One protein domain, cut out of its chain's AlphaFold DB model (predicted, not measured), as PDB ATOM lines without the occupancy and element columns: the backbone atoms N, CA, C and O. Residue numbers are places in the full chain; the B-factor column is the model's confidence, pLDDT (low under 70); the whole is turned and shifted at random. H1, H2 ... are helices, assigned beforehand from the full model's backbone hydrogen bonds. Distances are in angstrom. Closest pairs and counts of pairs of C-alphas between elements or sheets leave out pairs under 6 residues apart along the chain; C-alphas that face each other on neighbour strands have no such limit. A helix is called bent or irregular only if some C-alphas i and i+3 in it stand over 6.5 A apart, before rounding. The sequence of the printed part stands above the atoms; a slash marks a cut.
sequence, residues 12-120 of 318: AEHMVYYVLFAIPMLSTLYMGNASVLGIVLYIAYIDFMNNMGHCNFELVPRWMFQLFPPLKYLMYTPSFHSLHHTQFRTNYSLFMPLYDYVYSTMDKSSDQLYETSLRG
ATOM      1  N   ALA A  12      14.933  42.845 -33.660       79.81
ATOM      2  CA  ALA A  12      15.364  41.545 -33.152       79.81
ATOM      3  C   ALA A  12      14.388  40.417 -33.530       79.81
ATOM      4  O   ALA A  12      14.818  39.330 -33.902       79.81
ATOM      5  N   GLU A  13      13.085  40.689 -33.492       76.94
ATOM      6  CA  GLU A  13      12.058  39.721 -33.872       76.94
ATOM      7  C   GLU A  13      12.136  39.398 -35.374       76.94
ATOM      8  O   GLU A  13      12.089  38.230 -35.750       76.94
ATOM      9  N   HIS A  14      12.412  40.393 -36.227       79.31
ATOM     10  CA  HIS A  14      12.707  40.146 -37.644       79.31
ATOM     11  C   HIS A  14      13.916  39.225 -37.841       79.31
ATOM     12  O   HIS A  14      13.839  38.286 -38.630       79.31
ATOM     13  N   MET A  15      15.028  39.462 -37.134       83.88
ATOM     14  CA  MET A  15      16.210  38.597 -37.242       83.88
ATOM     15  C   MET A  15      15.888  37.150 -36.858       83.88
ATOM     16  O   MET A  15      16.295  36.225 -37.562       83.88
ATOM     17  N   VAL A  16      15.130  36.955 -35.776       85.81
ATOM     18  CA  VAL A  16      14.708  35.625 -35.322       85.81
ATOM     19  C   VAL A  16      13.808  34.951 -36.358       85.81
ATOM     20  O   VAL A  16      14.052  33.791 -36.687       85.81
ATOM     21  N   TYR A  17      12.839  35.666 -36.941       83.94
ATOM     22  CA  TYR A  17      12.000  35.125 -38.015       83.94
ATOM     23  C   TYR A  17      12.814  34.708 -39.240       83.94
ATOM     24  O   TYR A  17      12.627  33.602 -39.744       83.94
ATOM     25  N   TYR A  18      13.747  35.546 -39.702       85.88
ATOM     26  CA  TYR A  18      14.592  35.209 -40.850       85.88
ATOM     27  C   TYR A  18      15.420  33.948 -40.605       85.88
ATOM     28  O   TYR A  18      15.487  33.084 -41.479       85.88
ATOM     29  N   VAL A  19      16.016  33.815 -39.417       89.31
ATOM     30  CA  VAL A  19      16.766  32.609 -39.046       89.31
ATOM     31  C   VAL A  19      15.837  31.397 -39.003       89.31
ATOM     32  O   VAL A  19      16.141  30.385 -39.631       89.31
ATOM     33  N   LEU A  20      14.689  31.502 -38.328       89.19
ATOM     34  CA  LEU A  20      13.730  30.407 -38.188       89.19
ATOM     35  C   LEU A  20      13.248  29.897 -39.553       89.19
ATOM     36  O   LEU A  20      13.254  28.693 -39.804       89.19
ATOM     37  N   PHE A  21      12.896  30.810 -40.461       89.75
ATOM     38  CA  PHE A  21      12.439  30.451 -41.799       89.75
ATOM     39  C   PHE A  21      13.553  29.934 -42.709       89.75
ATOM     40  O   PHE A  21      13.259  29.178 -43.636       89.75
ATOM     41  N   ALA A  22      14.816  30.290 -42.460       91.56
ATOM     42  CA  ALA A  22      15.947  29.777 -43.224       91.56
ATOM     43  C   ALA A  22      16.286  28.316 -42.885       91.56
ATOM     44  O   ALA A  22      16.797  27.609 -43.753       91.56
ATOM     45  N   ILE A  23      15.981  27.840 -41.669       92.81
ATOM     46  CA  ILE A  23      16.366  26.497 -41.196       92.81
ATOM     47  C   ILE A  23      15.924  25.380 -42.161       92.81
ATOM     48  O   ILE A  23      16.795  24.600 -42.559       92.81
ATOM     49  N   PRO A  24      14.652  25.273 -42.606       90.88
ATOM     50  CA  PRO A  24      14.247  24.204 -43.524       90.88
ATOM     51  C   PRO A  24      14.970  24.254 -44.879       90.88
ATOM     52  O   PRO A  24      15.384  23.221 -45.410       90.88
ATOM     53  N   MET A  25      15.188  25.456 -45.420       92.06
ATOM     54  CA  MET A  25      15.899  25.635 -46.692       92.06
ATOM     55  C   MET A  25      17.377  25.249 -46.565       92.06
ATOM     56  O   MET A  25      17.887  24.482 -47.379       92.06
ATOM     57  N   LEU A  26      18.059  25.717 -45.518       93.25
ATOM     58  CA  LEU A  26      19.466  25.394 -45.270       93.25
ATOM     59  C   LEU A  26      19.668  23.909 -44.952       93.25
ATOM     60  O   LEU A  26      20.644  23.320 -45.406       93.25
ATOM     61  N   SER A  27      18.733  23.286 -44.229       93.25
ATOM     62  CA  SER A  27      18.800  21.858 -43.896       93.25
ATOM     63  C   SER A  27      18.723  20.990 -45.150       93.25
ATOM     64  O   SER A  27      19.550  20.100 -45.336       93.25
ATOM     65  N   THR A  28      17.780  21.275 -46.052       92.88
ATOM     66  CA  THR A  28      17.660  20.527 -47.316       92.88
ATOM     67  C   THR A  28      18.864  20.741 -48.233       92.88
ATOM     68  O   THR A  28      19.310  19.788 -48.874       92.88
ATOM     69  N   LEU A  29      19.433  21.953 -48.247       92.94
ATOM     70  CA  LEU A  29      20.672  22.259 -48.965       92.94
ATOM     71  C   LEU A  29      21.854  21.460 -48.408       92.94
ATOM     72  O   LEU A  29      22.571  20.817 -49.170       92.94
ATOM     73  N   TYR A  30      22.026  21.455 -47.085       94.50
ATOM     74  CA  TYR A  30      23.120  20.754 -46.414       94.50
ATOM     75  C   TYR A  30      23.030  19.232 -46.580       94.50
ATOM     76  O   TYR A  30      24.043  18.567 -46.772       94.50
ATOM     77  N   MET A  31      21.816  18.678 -46.569       94.31
ATOM     78  CA  MET A  31      21.575  17.249 -46.798       94.31
ATOM     79  C   MET A  31      21.725  16.824 -48.269       94.31
ATOM     80  O   MET A  31      21.555  15.646 -48.569       94.31
ATOM     81  N   GLY A  32      22.005  17.752 -49.193       92.62
ATOM     82  CA  GLY A  32      22.159  17.459 -50.622       92.62
ATOM     83  C   GLY A  32      20.850  17.157 -51.363       92.62
ATOM     84  O   GLY A  32      20.890  16.739 -52.514       92.62
ATOM     85  N   ASN A  33      19.695  17.401 -50.733       92.38
ATOM     86  CA  ASN A  33      18.364  17.065 -51.258       92.38
ATOM     87  C   ASN A  33      17.535  18.312 -51.619       92.38
ATOM     88  O   ASN A  33      16.310  18.240 -51.738       92.38
ATOM     89  N   ALA A  34      18.175  19.477 -51.750       92.12
ATOM     90  CA  ALA A  34      17.485  20.711 -52.098       92.12
ATOM     91  C   ALA A  34      16.900  20.650 -53.515       92.12
ATOM     92  O   ALA A  34      17.556  20.256 -54.476       92.12
ATOM     93  N   SER A  35      15.661  21.118 -53.642       93.25
ATOM     94  CA  SER A  35      14.972  21.289 -54.917       93.25
ATOM     95  C   SER A  35      14.566  22.745 -55.077       93.25
ATOM     96  O   SER A  35      13.992  23.331 -54.156       93.25
ATOM     97  N   VAL A  36      14.808  23.315 -56.261       90.81
ATOM     98  CA  VAL A  36      14.370  24.680 -56.601       90.81
ATOM     99  C   VAL A  36      12.859  24.809 -56.419       90.81
ATOM    100  O   VAL A  36      12.396  25.751 -55.783       90.81
ATOM    101  N   LEU A  37      12.091  23.827 -56.903       90.38
ATOM    102  CA  LEU A  37      10.639  23.811 -56.736       90.38
ATOM    103  C   LEU A  37      10.246  23.749 -55.254       90.38
ATOM    104  O   LEU A  37       9.340  24.463 -54.838       90.38
ATOM    105  N   GLY A  38      10.946  22.939 -54.453       90.56
ATOM    106  CA  GLY A  38      10.691  22.824 -53.014       90.56
ATOM    107  C   GLY A  38      10.918  24.140 -52.265       90.56
ATOM    108  O   GLY A  38      10.071  24.547 -51.475       90.56
ATOM    109  N   ILE A  39      12.014  24.842 -52.566       89.00
ATOM    110  CA  ILE A  39      12.319  26.160 -51.988       89.00
ATOM    111  C   ILE A  39      11.257  27.188 -52.395       89.00
ATOM    112  O   ILE A  39      10.751  27.918 -51.544       89.00
ATOM    113  N   VAL A  40      10.880  27.225 -53.677       86.56
ATOM    114  CA  VAL A  40       9.860  28.156 -54.184       86.56
ATOM    115  C   VAL A  40       8.504  27.907 -53.522       86.56
ATOM    116  O   VAL A  40       7.870  28.857 -53.066       86.56
ATOM    117  N   LEU A  41       8.068  26.648 -53.426       87.44
ATOM    118  CA  LEU A  41       6.808  26.289 -52.771       87.44
ATOM    119  C   LEU A  41       6.829  26.609 -51.275       87.44
ATOM    120  O   LEU A  41       5.826  27.083 -50.750       87.44
ATOM    121  N   TYR A  42       7.959  26.392 -50.600       89.62
ATOM    122  CA  TYR A  42       8.122  26.751 -49.195       89.62
ATOM    123  C   TYR A  42       7.968  28.260 -48.985       89.62
ATOM    124  O   TYR A  42       7.131  28.669 -48.187       89.62
ATOM    125  N   ILE A  43       8.688  29.092 -49.743       85.69
ATOM    126  CA  ILE A  43       8.572  30.557 -49.646       85.69
ATOM    127  C   ILE A  43       7.132  31.000 -49.932       85.69
ATOM    128  O   ILE A  43       6.549  31.741 -49.143       85.69
ATOM    129  N   ALA A  44       6.531  30.492 -51.013       82.25
ATOM    130  CA  ALA A  44       5.152  30.813 -51.369       82.25
ATOM    131  C   ALA A  44       4.156  30.415 -50.268       82.25
ATOM    132  O   ALA A  44       3.216  31.161 -49.999       82.25
ATOM    133  N   TYR A  45       4.362  29.269 -49.612       85.88
ATOM    134  CA  TYR A  45       3.533  28.815 -48.498       85.88
ATOM    135  C   TYR A  45       3.672  29.721 -47.273       85.88
ATOM    136  O   TYR A  45       2.656  30.130 -46.720       85.88
ATOM    137  N   ILE A  46       4.899  30.063 -46.864       86.19
ATOM    138  CA  ILE A  46       5.148  30.955 -45.720       86.19
ATOM    139  C   ILE A  46       4.498  32.321 -45.964       86.19
ATOM    140  O   ILE A  46       3.774  32.816 -45.099       86.19
ATOM    141  N   ASP A  47       4.686  32.893 -47.156       82.19
ATOM    142  CA  ASP A  47       4.071  34.164 -47.536       82.19
ATOM    143  C   ASP A  47       2.546  34.065 -47.530       82.19
ATOM    144  O   ASP A  47       1.875  34.909 -46.934       82.19
ATOM    145  N   PHE A  48       1.976  33.037 -48.160       82.69
ATOM    146  CA  PHE A  48       0.531  32.831 -48.192       82.69
ATOM    147  C   PHE A  48      -0.051  32.711 -46.786       82.69
ATOM    148  O   PHE A  48      -1.019  33.398 -46.459       82.69
ATOM    149  N   MET A  49       0.563  31.878 -45.947       85.62
ATOM    150  CA  MET A  49       0.136  31.661 -44.575       85.62
ATOM    151  C   MET A  49       0.222  32.950 -43.774       85.62
ATOM    152  O   MET A  49      -0.761  33.308 -43.139       85.62
ATOM    153  N   ASN A  50       1.326  33.692 -43.841       83.69
ATOM    154  CA  ASN A  50       1.468  34.964 -43.133       83.69
ATOM    155  C   ASN A  50       0.420  36.000 -43.583       83.69
ATOM    156  O   ASN A  50      -0.256  36.618 -42.761       83.69
ATOM    157  N   ASN A  51       0.213  36.148 -44.896       80.31
ATOM    158  CA  ASN A  51      -0.796  37.064 -45.437       80.31
ATOM    159  C   ASN A  51      -2.224  36.646 -45.057       80.31
ATOM    160  O   ASN A  51      -3.047  37.511 -44.764       80.31
ATOM    161  N   MET A  52      -2.518  35.341 -45.024       85.75
ATOM    162  CA  MET A  52      -3.780  34.820 -44.499       85.75
ATOM    163  C   MET A  52      -3.945  35.188 -43.024       85.75
ATOM    164  O   MET A  52      -4.977  35.731 -42.659       85.75
ATOM    165  N   GLY A  53      -2.945  34.955 -42.175       85.69
ATOM    166  CA  GLY A  53      -3.036  35.270 -40.748       85.69
ATOM    167  C   GLY A  53      -3.392  36.723 -40.467       85.69
ATOM    168  O   GLY A  53      -4.194  37.018 -39.585       85.69
ATOM    169  N   HIS A  54      -2.827  37.632 -41.257       81.44
ATOM    170  CA  HIS A  54      -3.065  39.070 -41.153       81.44
ATOM    171  C   HIS A  54      -4.271  39.569 -41.958       81.44
ATOM    172  O   HIS A  54      -4.555  40.772 -41.969       81.44
ATOM    173  N   CYS A  55      -5.006  38.682 -42.633       73.06
ATOM    174  CA  CYS A  55      -6.235  39.071 -43.297       73.06
ATOM    175  C   CYS A  55      -7.363  39.164 -42.256       73.06
ATOM    176  O   CYS A  55      -7.628  38.239 -41.503       73.06
ATOM    177  N   ASN A  56      -8.072  40.293 -42.199       74.19
ATOM    178  CA  ASN A  56      -9.199  40.472 -41.268       74.19
ATOM    179  C   ASN A  56     -10.473  39.729 -41.736       74.19
ATOM    180  O   ASN A  56     -11.589  40.207 -41.522       74.19
ATOM    181  N   PHE A  57     -10.317  38.617 -42.454       77.62
ATOM    182  CA  PHE A  57     -11.396  37.851 -43.065       77.62
ATOM    183  C   PHE A  57     -11.152  36.356 -42.871       77.62
ATOM    184  O   PHE A  57     -10.092  35.853 -43.213       77.62
ATOM    185  N   GLU A  58     -12.139  35.631 -42.351       87.31
ATOM    186  CA  GLU A  58     -11.984  34.203 -42.077       87.31
ATOM    187  C   GLU A  58     -12.147  33.385 -43.367       87.31
ATOM    188  O   GLU A  58     -13.255  33.214 -43.877       87.31
ATOM    189  N   LEU A  59     -11.019  32.925 -43.921       83.31
ATOM    190  CA  LEU A  59     -10.966  32.228 -45.210       83.31
ATOM    191  C   LEU A  59     -11.263  30.728 -45.102       83.31
ATOM    192  O   LEU A  59     -11.637  30.126 -46.107       83.31
ATOM    193  N   VAL A  60     -11.088  30.113 -43.926       88.56
ATOM    194  CA  VAL A  60     -11.213  28.658 -43.767       88.56
ATOM    195  C   VAL A  60     -12.665  28.293 -43.441       88.56
ATOM    196  O   VAL A  60     -13.128  28.565 -42.331       88.56
ATOM    197  N   PRO A  61     -13.424  27.665 -44.356       88.94
ATOM    198  CA  PRO A  61     -14.819  27.327 -44.110       88.94
ATOM    199  C   PRO A  61     -14.966  26.159 -43.128       88.94
ATOM    200  O   PRO A  61     -14.164  25.224 -43.111       88.94
ATOM    201  N   ARG A  62     -16.070  26.156 -42.367       89.69
ATOM    202  CA  ARG A  62     -16.343  25.154 -41.313       89.69
ATOM    203  C   ARG A  62     -16.280  23.714 -41.803       89.69
ATOM    204  O   ARG A  62     -15.826  22.835 -41.077       89.69
ATOM    205  N   TRP A  63     -16.742  23.469 -43.030       91.12
ATOM    206  CA  TRP A  63     -16.802  22.121 -43.588       91.12
ATOM    207  C   TRP A  63     -15.411  21.485 -43.709       91.12
ATOM    208  O   TRP A  63     -15.312  20.269 -43.597       91.12
ATOM    209  N   MET A  64     -14.335  22.268 -43.871       91.69
ATOM    210  CA  MET A  64     -12.974  21.721 -43.931       91.69
ATOM    211  C   MET A  64     -12.568  21.093 -42.597       91.69
ATOM    212  O   MET A  64     -12.033  19.986 -42.577       91.69
ATOM    213  N   PHE A  65     -12.888  21.749 -41.478       91.94
ATOM    214  CA  PHE A  65     -12.656  21.195 -40.142       91.94
ATOM    215  C   PHE A  65     -13.622  20.063 -39.792       91.94
ATOM    216  O   PHE A  65     -13.269  19.186 -39.013       91.94
ATOM    217  N   GLN A  66     -14.820  20.034 -40.375       91.88
ATOM    218  CA  GLN A  66     -15.738  18.903 -40.210       91.88
ATOM    219  C   GLN A  66     -15.277  17.670 -40.998       91.88
ATOM    220  O   GLN A  66     -15.375  16.555 -40.495       91.88
ATOM    221  N   LEU A  67     -14.755  17.870 -42.211       95.88
ATOM    222  CA  LEU A  67     -14.256  16.801 -43.075       95.88
ATOM    223  C   LEU A  67     -12.938  16.216 -42.553       95.88
ATOM    224  O   LEU A  67     -12.754  15.002 -42.582       95.88
ATOM    225  N   PHE A  68     -12.028  17.066 -42.067       94.88
ATOM    226  CA  PHE A  68     -10.753  16.647 -41.491       94.88
ATOM    227  C   PHE A  68     -10.448  17.424 -40.197       94.88
ATOM    228  O   PHE A  68      -9.694  18.401 -40.220       94.88
ATOM    229  N   PRO A  69     -10.991  16.987 -39.043       92.88
ATOM    230  CA  PRO A  69     -10.800  17.658 -37.752       92.88
ATOM    231  C   PRO A  69      -9.345  17.937 -37.347       92.88
ATOM    232  O   PRO A  69      -9.093  19.013 -36.798       92.88
ATOM    233  N   PRO A  70      -8.358  17.059 -37.638       94.56
ATOM    234  CA  PRO A  70      -6.958  17.346 -37.326       94.56
ATOM    235  C   PRO A  70      -6.411  18.611 -38.000       94.56
ATOM    236  O   PRO A  70      -5.469  19.207 -37.482       94.56
ATOM    237  N   LEU A  71      -7.009  19.063 -39.114       92.69
ATOM    238  CA  LEU A  71      -6.571  20.256 -39.842       92.69
ATOM    239  C   LEU A  71      -6.498  21.497 -38.949       92.69
ATOM    240  O   LEU A  71      -5.567  22.283 -39.089       92.69
ATOM    241  N   LYS A  72      -7.432  21.632 -38.000       91.50
ATOM    242  CA  LYS A  72      -7.482  22.746 -37.041       91.50
ATOM    243  C   LYS A  72      -6.182  22.902 -36.239       91.50
ATOM    244  O   LYS A  72      -5.850  24.002 -35.814       91.50
ATOM    245  N   TYR A  73      -5.445  21.813 -36.029       93.06
ATOM    246  CA  TYR A  73      -4.174  21.823 -35.302       93.06
ATOM    247  C   TYR A  73      -2.960  21.929 -36.234       93.06
ATOM    248  O   TYR A  73      -1.889  22.359 -35.811       93.06
ATOM    249  N   LEU A  74      -3.107  21.555 -37.506       92.94
ATOM    250  CA  LEU A  74      -2.024  21.586 -38.491       92.94
ATOM    251  C   LEU A  74      -1.910  22.929 -39.218       92.94
ATOM    252  O   LEU A  74      -0.861  23.218 -39.784       92.94
ATOM    253  N   MET A  75      -2.970  23.735 -39.214       91.62
ATOM    254  CA  MET A  75      -3.038  24.999 -39.934       91.62
ATOM    255  C   MET A  75      -3.829  26.015 -39.115       91.62
ATOM    256  O   MET A  75      -4.992  25.787 -38.784       91.62
ATOM    257  N   TYR A  76      -3.198  27.138 -38.787       90.38
ATOM    258  CA  TYR A  76      -3.867  28.227 -38.087       90.38
ATOM    259  C   TYR A  76      -4.825  29.008 -38.999       90.38
ATOM    260  O   TYR A  76      -4.727  28.971 -40.226       90.38
ATOM    261  N   THR A  77      -5.749  29.735 -38.375       92.25
ATOM    262  CA  THR A  77      -6.688  30.638 -39.048       92.25
ATOM    263  C   THR A  77      -6.351  32.103 -38.760       92.25
ATOM    264  O   THR A  77      -5.698  32.395 -37.751       92.25
ATOM    265  N   PRO A  78      -6.845  33.056 -39.572       90.75
ATOM    266  CA  PRO A  78      -6.745  34.479 -39.255       90.75
ATOM    267  C   PRO A  78      -7.239  34.820 -37.840       90.75
ATOM    268  O   PRO A  78      -6.614  35.612 -37.135       90.75
ATOM    269  N   SER A  79      -8.310  34.167 -37.373       90.81
ATOM    270  CA  SER A  79      -8.814  34.342 -36.004       90.81
ATOM    271  C   SER A  79      -7.805  33.899 -34.932       90.81
ATOM    272  O   SER A  79      -7.600  34.613 -33.951       90.81
ATOM    273  N   PHE A  80      -7.131  32.759 -35.125       92.56
ATOM    274  CA  PHE A  80      -6.091  32.279 -34.205       92.56
ATOM    275  C   PHE A  80      -4.918  33.267 -34.099       92.56
ATOM    276  O   PHE A  80      -4.453  33.572 -33.001       92.56
ATOM    277  N   HIS A  81      -4.479  33.817 -35.230       91.25
ATOM    278  CA  HIS A  81      -3.361  34.768 -35.287       91.25
ATOM    279  C   HIS A  81      -3.715  36.163 -34.811       91.25
ATOM    280  O   HIS A  81      -2.899  36.837 -34.192       91.25
ATOM    281  N   SER A  82      -4.955  36.596 -35.011       89.25
ATOM    282  CA  SER A  82      -5.436  37.824 -34.383       89.25
ATOM    283  C   SER A  82      -5.329  37.743 -32.856       89.25
ATOM    284  O   SER A  82      -4.929  38.716 -32.215       89.25
ATOM    285  N   LEU A  83      -5.606  36.576 -32.263       90.56
ATOM    286  CA  LEU A  83      -5.420  36.354 -30.827       90.56
ATOM    287  C   LEU A  83      -3.946  36.362 -30.416       90.56
ATOM    288  O   LEU A  83      -3.642  36.947 -29.386       90.56
ATOM    289  N   HIS A  84      -3.034  35.836 -31.237       89.56
ATOM    290  CA  HIS A  84      -1.590  35.966 -30.997       89.56
ATOM    291  C   HIS A  84      -1.152  37.438 -30.849       89.56
ATOM    292  O   HIS A  84      -0.414  37.783 -29.929       89.56
ATOM    293  N   HIS A  85      -1.657  38.334 -31.704       85.56
ATOM    294  CA  HIS A  85      -1.316  39.767 -31.649       85.56
ATOM    295  C   HIS A  85      -2.065  40.555 -30.568       85.56
ATOM    296  O   HIS A  85      -1.623  41.633 -30.173       85.56
ATOM    297  N   THR A  86      -3.215  40.064 -30.103       85.56
ATOM    298  CA  THR A  86      -4.066  40.793 -29.142       85.56
ATOM    299  C   THR A  86      -3.942  40.285 -27.708       85.56
ATOM    300  O   THR A  86      -4.172  41.056 -26.776       85.56
ATOM    301  N   GLN A  87      -3.561  39.023 -27.513       87.06
ATOM    302  CA  GLN A  87      -3.413  38.373 -26.215       87.06
ATOM    303  C   GLN A  87      -1.954  37.964 -25.998       87.06
ATOM    304  O   GLN A  87      -1.429  37.059 -26.634       87.06
ATOM    305  N   PHE A  88      -1.294  38.608 -25.036       81.75
ATOM    306  CA  PHE A  88       0.157  38.503 -24.837       81.75
ATOM    307  C   PHE A  88       0.679  37.090 -24.496       81.75
ATOM    308  O   PHE A  88       1.876  36.830 -24.614       81.75
ATOM    309  N   ARG A  89      -0.170  36.182 -23.994       87.75
ATOM    310  CA  ARG A  89       0.274  34.894 -23.423       87.75
ATOM    311  C   ARG A  89      -0.371  33.660 -24.033       87.75
ATOM    312  O   ARG A  89      -0.512  32.643 -23.355       87.75
ATOM    313  N   THR A  90      -0.790  33.757 -25.283       91.75
ATOM    314  CA  THR A  90      -1.509  32.673 -25.946       91.75
ATOM    315  C   THR A  90      -1.163  32.595 -27.423       91.75
ATOM    316  O   THR A  90      -0.782  33.602 -28.012       91.75
ATOM    317  N   ASN A  91      -1.371  31.426 -28.029       92.44
ATOM    318  CA  ASN A  91      -1.208  31.190 -29.464       92.44
ATOM    319  C   ASN A  91       0.214  31.523 -29.954       92.44
ATOM    320  O   ASN A  91       0.392  32.334 -30.851       92.44
ATOM    321  N   TYR A  92       1.243  30.940 -29.343       89.25
ATOM    322  CA  TYR A  92       2.649  31.192 -29.669       89.25
ATOM    323  C   TYR A  92       3.117  30.552 -30.979       89.25
ATOM    324  O   TYR A  92       4.105  30.998 -31.563       89.25
ATOM    325  N   SER A  93       2.472  29.474 -31.423       88.88
ATOM    326  CA  SER A  93       2.829  28.808 -32.668       88.88
ATOM    327  C   SER A  93       2.535  29.707 -33.860       88.88
ATOM    328  O   SER A  93       1.487  30.337 -33.959       88.88
ATOM    329  N   LEU A  94       3.483  29.726 -34.793       82.88
ATOM    330  CA  LEU A  94       3.403  30.601 -35.950       82.88
ATOM    331  C   LEU A  94       2.326  30.143 -36.937       82.88
ATOM    332  O   LEU A  94       1.467  30.929 -37.310       82.88
ATOM    333  N   PHE A  95       2.358  28.863 -37.339       88.69
ATOM    334  CA  PHE A  95       1.436  28.321 -38.347       88.69
ATOM    335  C   PHE A  95       0.670  27.058 -37.932       88.69
ATOM    336  O   PHE A  95      -0.300  26.695 -38.596       88.69
ATOM    337  N   MET A  96       1.096  26.378 -36.862       93.19
ATOM    338  CA  MET A  96       0.579  25.064 -36.461       93.19
ATOM    339  C   MET A  96       0.082  25.083 -35.008       93.19
ATOM    340  O   MET A  96       0.880  24.821 -34.100       93.19
ATOM    341  N   PRO A  97      -1.228  25.304 -34.779       94.31
ATOM    342  CA  PRO A  97      -1.822  25.373 -33.441       94.31
ATOM    343  C   PRO A  97      -1.620  24.127 -32.564       94.31
ATOM    344  O   PRO A  97      -1.844  24.179 -31.356       94.31
ATOM    345  N   LEU A  98      -1.194  23.001 -33.146       95.31
ATOM    346  CA  LEU A  98      -0.852  21.764 -32.446       95.31
ATOM    347  C   LEU A  98       0.063  22.004 -31.243       95.31
ATOM    348  O   LEU A  98      -0.184  21.444 -30.178       95.31
ATOM    349  N   TYR A  99       1.100  22.828 -31.388       93.75
ATOM    350  CA  TYR A  99       2.045  23.060 -30.295       93.75
ATOM    351  C   TYR A  99       1.395  23.840 -29.151       93.75
ATOM    352  O   TYR A  99       1.575  23.476 -27.994       93.75
ATOM    353  N   ASP A 100       0.561  24.833 -29.457       95.19
ATOM    354  CA  ASP A 100      -0.198  25.545 -28.428       95.19
ATOM    355  C   ASP A 100      -1.215  24.663 -27.716       95.19
ATOM    356  O   ASP A 100      -1.453  24.815 -26.520       95.19
ATOM    357  N   TYR A 101      -1.808  23.717 -28.441       93.88
ATOM    358  CA  TYR A 101      -2.685  22.720 -27.850       93.88
ATOM    359  C   TYR A 101      -1.916  21.799 -26.889       93.88
ATOM    360  O   TYR A 101      -2.323  21.635 -25.741       93.88
ATOM    361  N   VAL A 102      -0.776  21.250 -27.325       96.38
ATOM    362  CA  VAL A 102       0.064  20.343 -26.520       96.38
ATOM    363  C   VAL A 102       0.599  21.033 -25.265       96.38
ATOM    364  O   VAL A 102       0.573  20.446 -24.185       96.38
ATOM    365  N   TYR A 103       1.043  22.286 -25.381       95.12
ATOM    366  CA  TYR A 103       1.607  23.047 -24.264       95.12
ATOM    367  C   TYR A 103       0.571  23.866 -23.481       95.12
ATOM    368  O   TYR A 103       0.940  24.592 -22.561       95.12
ATOM    369  N   SER A 104      -0.725  23.722 -23.786       94.31
ATOM    370  CA  SER A 104      -1.822  24.440 -23.115       94.31
ATOM    371  C   SER A 104      -1.703  25.972 -23.175       94.31
ATOM    372  O   SER A 104      -2.129  26.675 -22.259       94.31
ATOM    373  N   THR A 105      -1.143  26.494 -24.265       95.12
ATOM    374  CA  THR A 105      -1.011  27.933 -24.551       95.12
ATOM    375  C   THR A 105      -2.020  28.421 -25.593       95.12
ATOM    376  O   THR A 105      -2.023  29.596 -25.941       95.12
ATOM    377  N   MET A 106      -2.916  27.555 -26.072       93.44
ATOM    378  CA  MET A 106      -4.007  27.950 -26.965       93.44
ATOM    379  C   MET A 106      -5.044  28.810 -26.230       93.44
ATOM    380  O   MET A 106      -5.555  28.423 -25.175       93.44
ATOM    381  N   ASP A 107      -5.397  29.958 -26.806       94.31
ATOM    382  CA  ASP A 107      -6.419  30.838 -26.248       94.31
ATOM    383  C   ASP A 107      -7.801  30.171 -26.289       94.31
ATOM    384  O   ASP A 107      -8.239  29.653 -27.323       94.31
ATOM    385  N   LYS A 108      -8.522  30.232 -25.164       92.81
ATOM    386  CA  LYS A 108      -9.826  29.574 -24.981       92.81
ATOM    387  C   LYS A 108     -10.927  30.156 -25.872       92.81
ATOM    388  O   LYS A 108     -11.914  29.475 -26.137       92.81
ATOM    389  N   SER A 109     -10.778  31.402 -26.315       93.12
ATOM    390  CA  SER A 109     -11.727  32.086 -27.191       93.12
ATOM    391  C   SER A 109     -11.503  31.800 -28.678       93.12
ATOM    392  O   SER A 109     -12.351  32.184 -29.479       93.12
ATOM    393  N   SER A 110     -10.433  31.083 -29.060       90.44
ATOM    394  CA  SER A 110     -10.076  30.838 -30.469       90.44
ATOM    395  C   SER A 110     -11.232  30.276 -31.302       90.44
ATOM    396  O   SER A 110     -11.520  30.792 -32.381       90.44
ATOM    397  N   ASP A 111     -11.947  29.275 -30.783       91.06
ATOM    398  CA  ASP A 111     -13.086  28.669 -31.486       91.06
ATOM    399  C   ASP A 111     -14.280  29.610 -31.589       91.06
ATOM    400  O   ASP A 111     -14.906  29.727 -32.642       91.06
ATOM    401  N   GLN A 112     -14.589  30.315 -30.502       91.75
ATOM    402  CA  GLN A 112     -15.690  31.269 -30.483       91.75
ATOM    403  C   GLN A 112     -15.423  32.434 -31.440       91.75
ATOM    404  O   GLN A 112     -16.339  32.872 -32.142       91.75
ATOM    405  N   LEU A 113     -14.182  32.926 -31.487       90.12
ATOM    406  CA  LEU A 113     -13.771  33.989 -32.391       90.12
ATOM    407  C   LEU A 113     -13.860  33.522 -33.843       90.12
ATOM    408  O   LEU A 113     -14.501  34.204 -34.633       90.12
ATOM    409  N   TYR A 114     -13.321  32.346 -34.175       91.25
ATOM    410  CA  TYR A 114     -13.446  31.744 -35.508       91.25
ATOM    411  C   TYR A 114     -14.913  31.636 -35.955       91.25
ATOM    412  O   TYR A 114     -15.299  32.105 -37.027       91.25
ATOM    413  N   GLU A 115     -15.764  31.085 -35.091       89.81
ATOM    414  CA  GLU A 115     -17.187  30.903 -35.357       89.81
ATOM    415  C   GLU A 115     -17.923  32.234 -35.566       89.81
ATOM    416  O   GLU A 115     -18.778  32.333 -36.453       89.81
ATOM    417  N   THR A 116     -17.582  33.253 -34.775       86.69
ATOM    418  CA  THR A 116     -18.156  34.604 -34.861       86.69
ATOM    419  C   THR A 116     -17.665  35.338 -36.108       86.69
ATOM    420  O   THR A 116     -18.471  35.952 -36.809       86.69
ATOM    421  N   SER A 117     -16.376  35.228 -36.434       86.19
ATOM    422  CA  SER A 117     -15.764  35.800 -37.638       86.19
ATOM    423  C   SER A 117     -16.384  35.226 -38.910       86.19
ATOM    424  O   SER A 117     -16.703  35.987 -39.822       86.19
ATOM    425  N   LEU A 118     -16.645  33.914 -38.949       85.00
ATOM    426  CA  LEU A 118     -17.326  33.258 -40.069       85.00
ATOM    427  C   LEU A 118     -18.780  33.685 -40.247       85.00
ATOM    428  O   LEU A 118     -19.246  33.810 -41.376       85.00
ATOM    429  N   ARG A 119     -19.516  33.870 -39.144       80.44
ATOM    430  CA  ARG A 119     -20.881  34.419 -39.210       80.44
ATOM    431  C   ARG A 119     -20.857  35.865 -39.704       80.44
ATOM    432  O   ARG A 119     -21.780  36.291 -40.388       80.44
ATOM    433  N   GLY A 120     -19.778  36.581 -39.385       68.81
ATOM    434  CA  GLY A 120     -19.607  37.997 -39.643       68.81
ATOM    435  C   GLY A 120     -20.399  38.829 -38.639       68.81
ATOM    436  O   GLY A 120     -21.571  38.580 -38.375       68.81
TER     437      GLY A 120
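What this domain is: This is residues 12 to 120 of the 318 residues of the protein "Aldehyde oxygenase (deformylating)" of Zea mays (UniProt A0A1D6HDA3). Two long helices, H1 and H2, make a V joined at residues 31 to 35, and the far end of H2 runs into a cluster of five short helices, H3 to H7, and loops. H1 has a kink and meets no helix of the cluster, where H5 packs on the end of H2 and on H7. The printed part has 109 residues with seven named helices, H1 to H7 in order along the chain, and no named strand; the class is all helix. It is only just compact, close to loose, with a radius of gyration of the C-alphas of 15.4 A, and it spans 46 by 33 by 25 A.

How they stand to each other: H1, residues 12 to 30, and H2, residues 36 to 53, are close but not clearly touching, the closest C-alphas being those of Met 25 and Ile 39, 6.4 A apart. Their lines stand at a shallow tilt of 29 degrees, opposite ways. H1 has a kink of 38 degrees near residue 24 and is only just irregular: C-alphas 21 and 24 are 6.7 A apart. H3, residues 62 to 67, and H4, residues 71 to 74, only just touch, with 3 pairs of C-alphas within 8 A, and only at the corner by their link; the closest C-alphas, of Phe 65 and Leu 71, are 6.2 A apart. H5, residues 78 to 86, touches H2 at residues 52 to 53 of H2 alone; the closest C-alphas, of Gly 53 and Pro 78, are 4.1 A apart. These two run the same way at a steep tilt of 68 degrees, only just short of about perpendicular. H6, residues 98 to 102, only just touches H4, with 3 pairs of C-alphas within 8 A, the closest being those of Tyr 73 and Leu 98, 4.4 A apart. H7, residues 110 to 119, touches H5 at a steep tilt of 55 degrees, opposite ways, with the C-alphas of Ser 79 and Tyr 114 closest at 5.3 A. Among the pairs that are apart are H1 and H5, and H2 and H7. In H2, H3, H5, H6 and H7 every O i to N i+4 pair is within hydrogen-bond range; in H1 it is 13 of 15, and H4 is too short for such a pair.

Where its parts are: H1 begins at C-alpha 12, (15.364, 41.545, -33.152), and measures 25.9 A from first to last C-alpha. H2 measures 25.8 A and ends at C-alpha 53, (-3.036, 35.270, -40.748). H3 measures 8.8 A, H4 4.9 A, H5 12.2 A and H6 6.2 A. H7 measures 14.4 A and ends at C-alpha 119, (-20.881, 34.419, -39.210).

The domain as a whole: The two C-alphas farthest apart, those of Gly 32 and Gly 120, are 47.8 A from each other. The printed part has no cut. The link from H5 to H6, with 11 residues, is long. The mean pLDDT of the printed part is 88.9, and residue 120 is under 70.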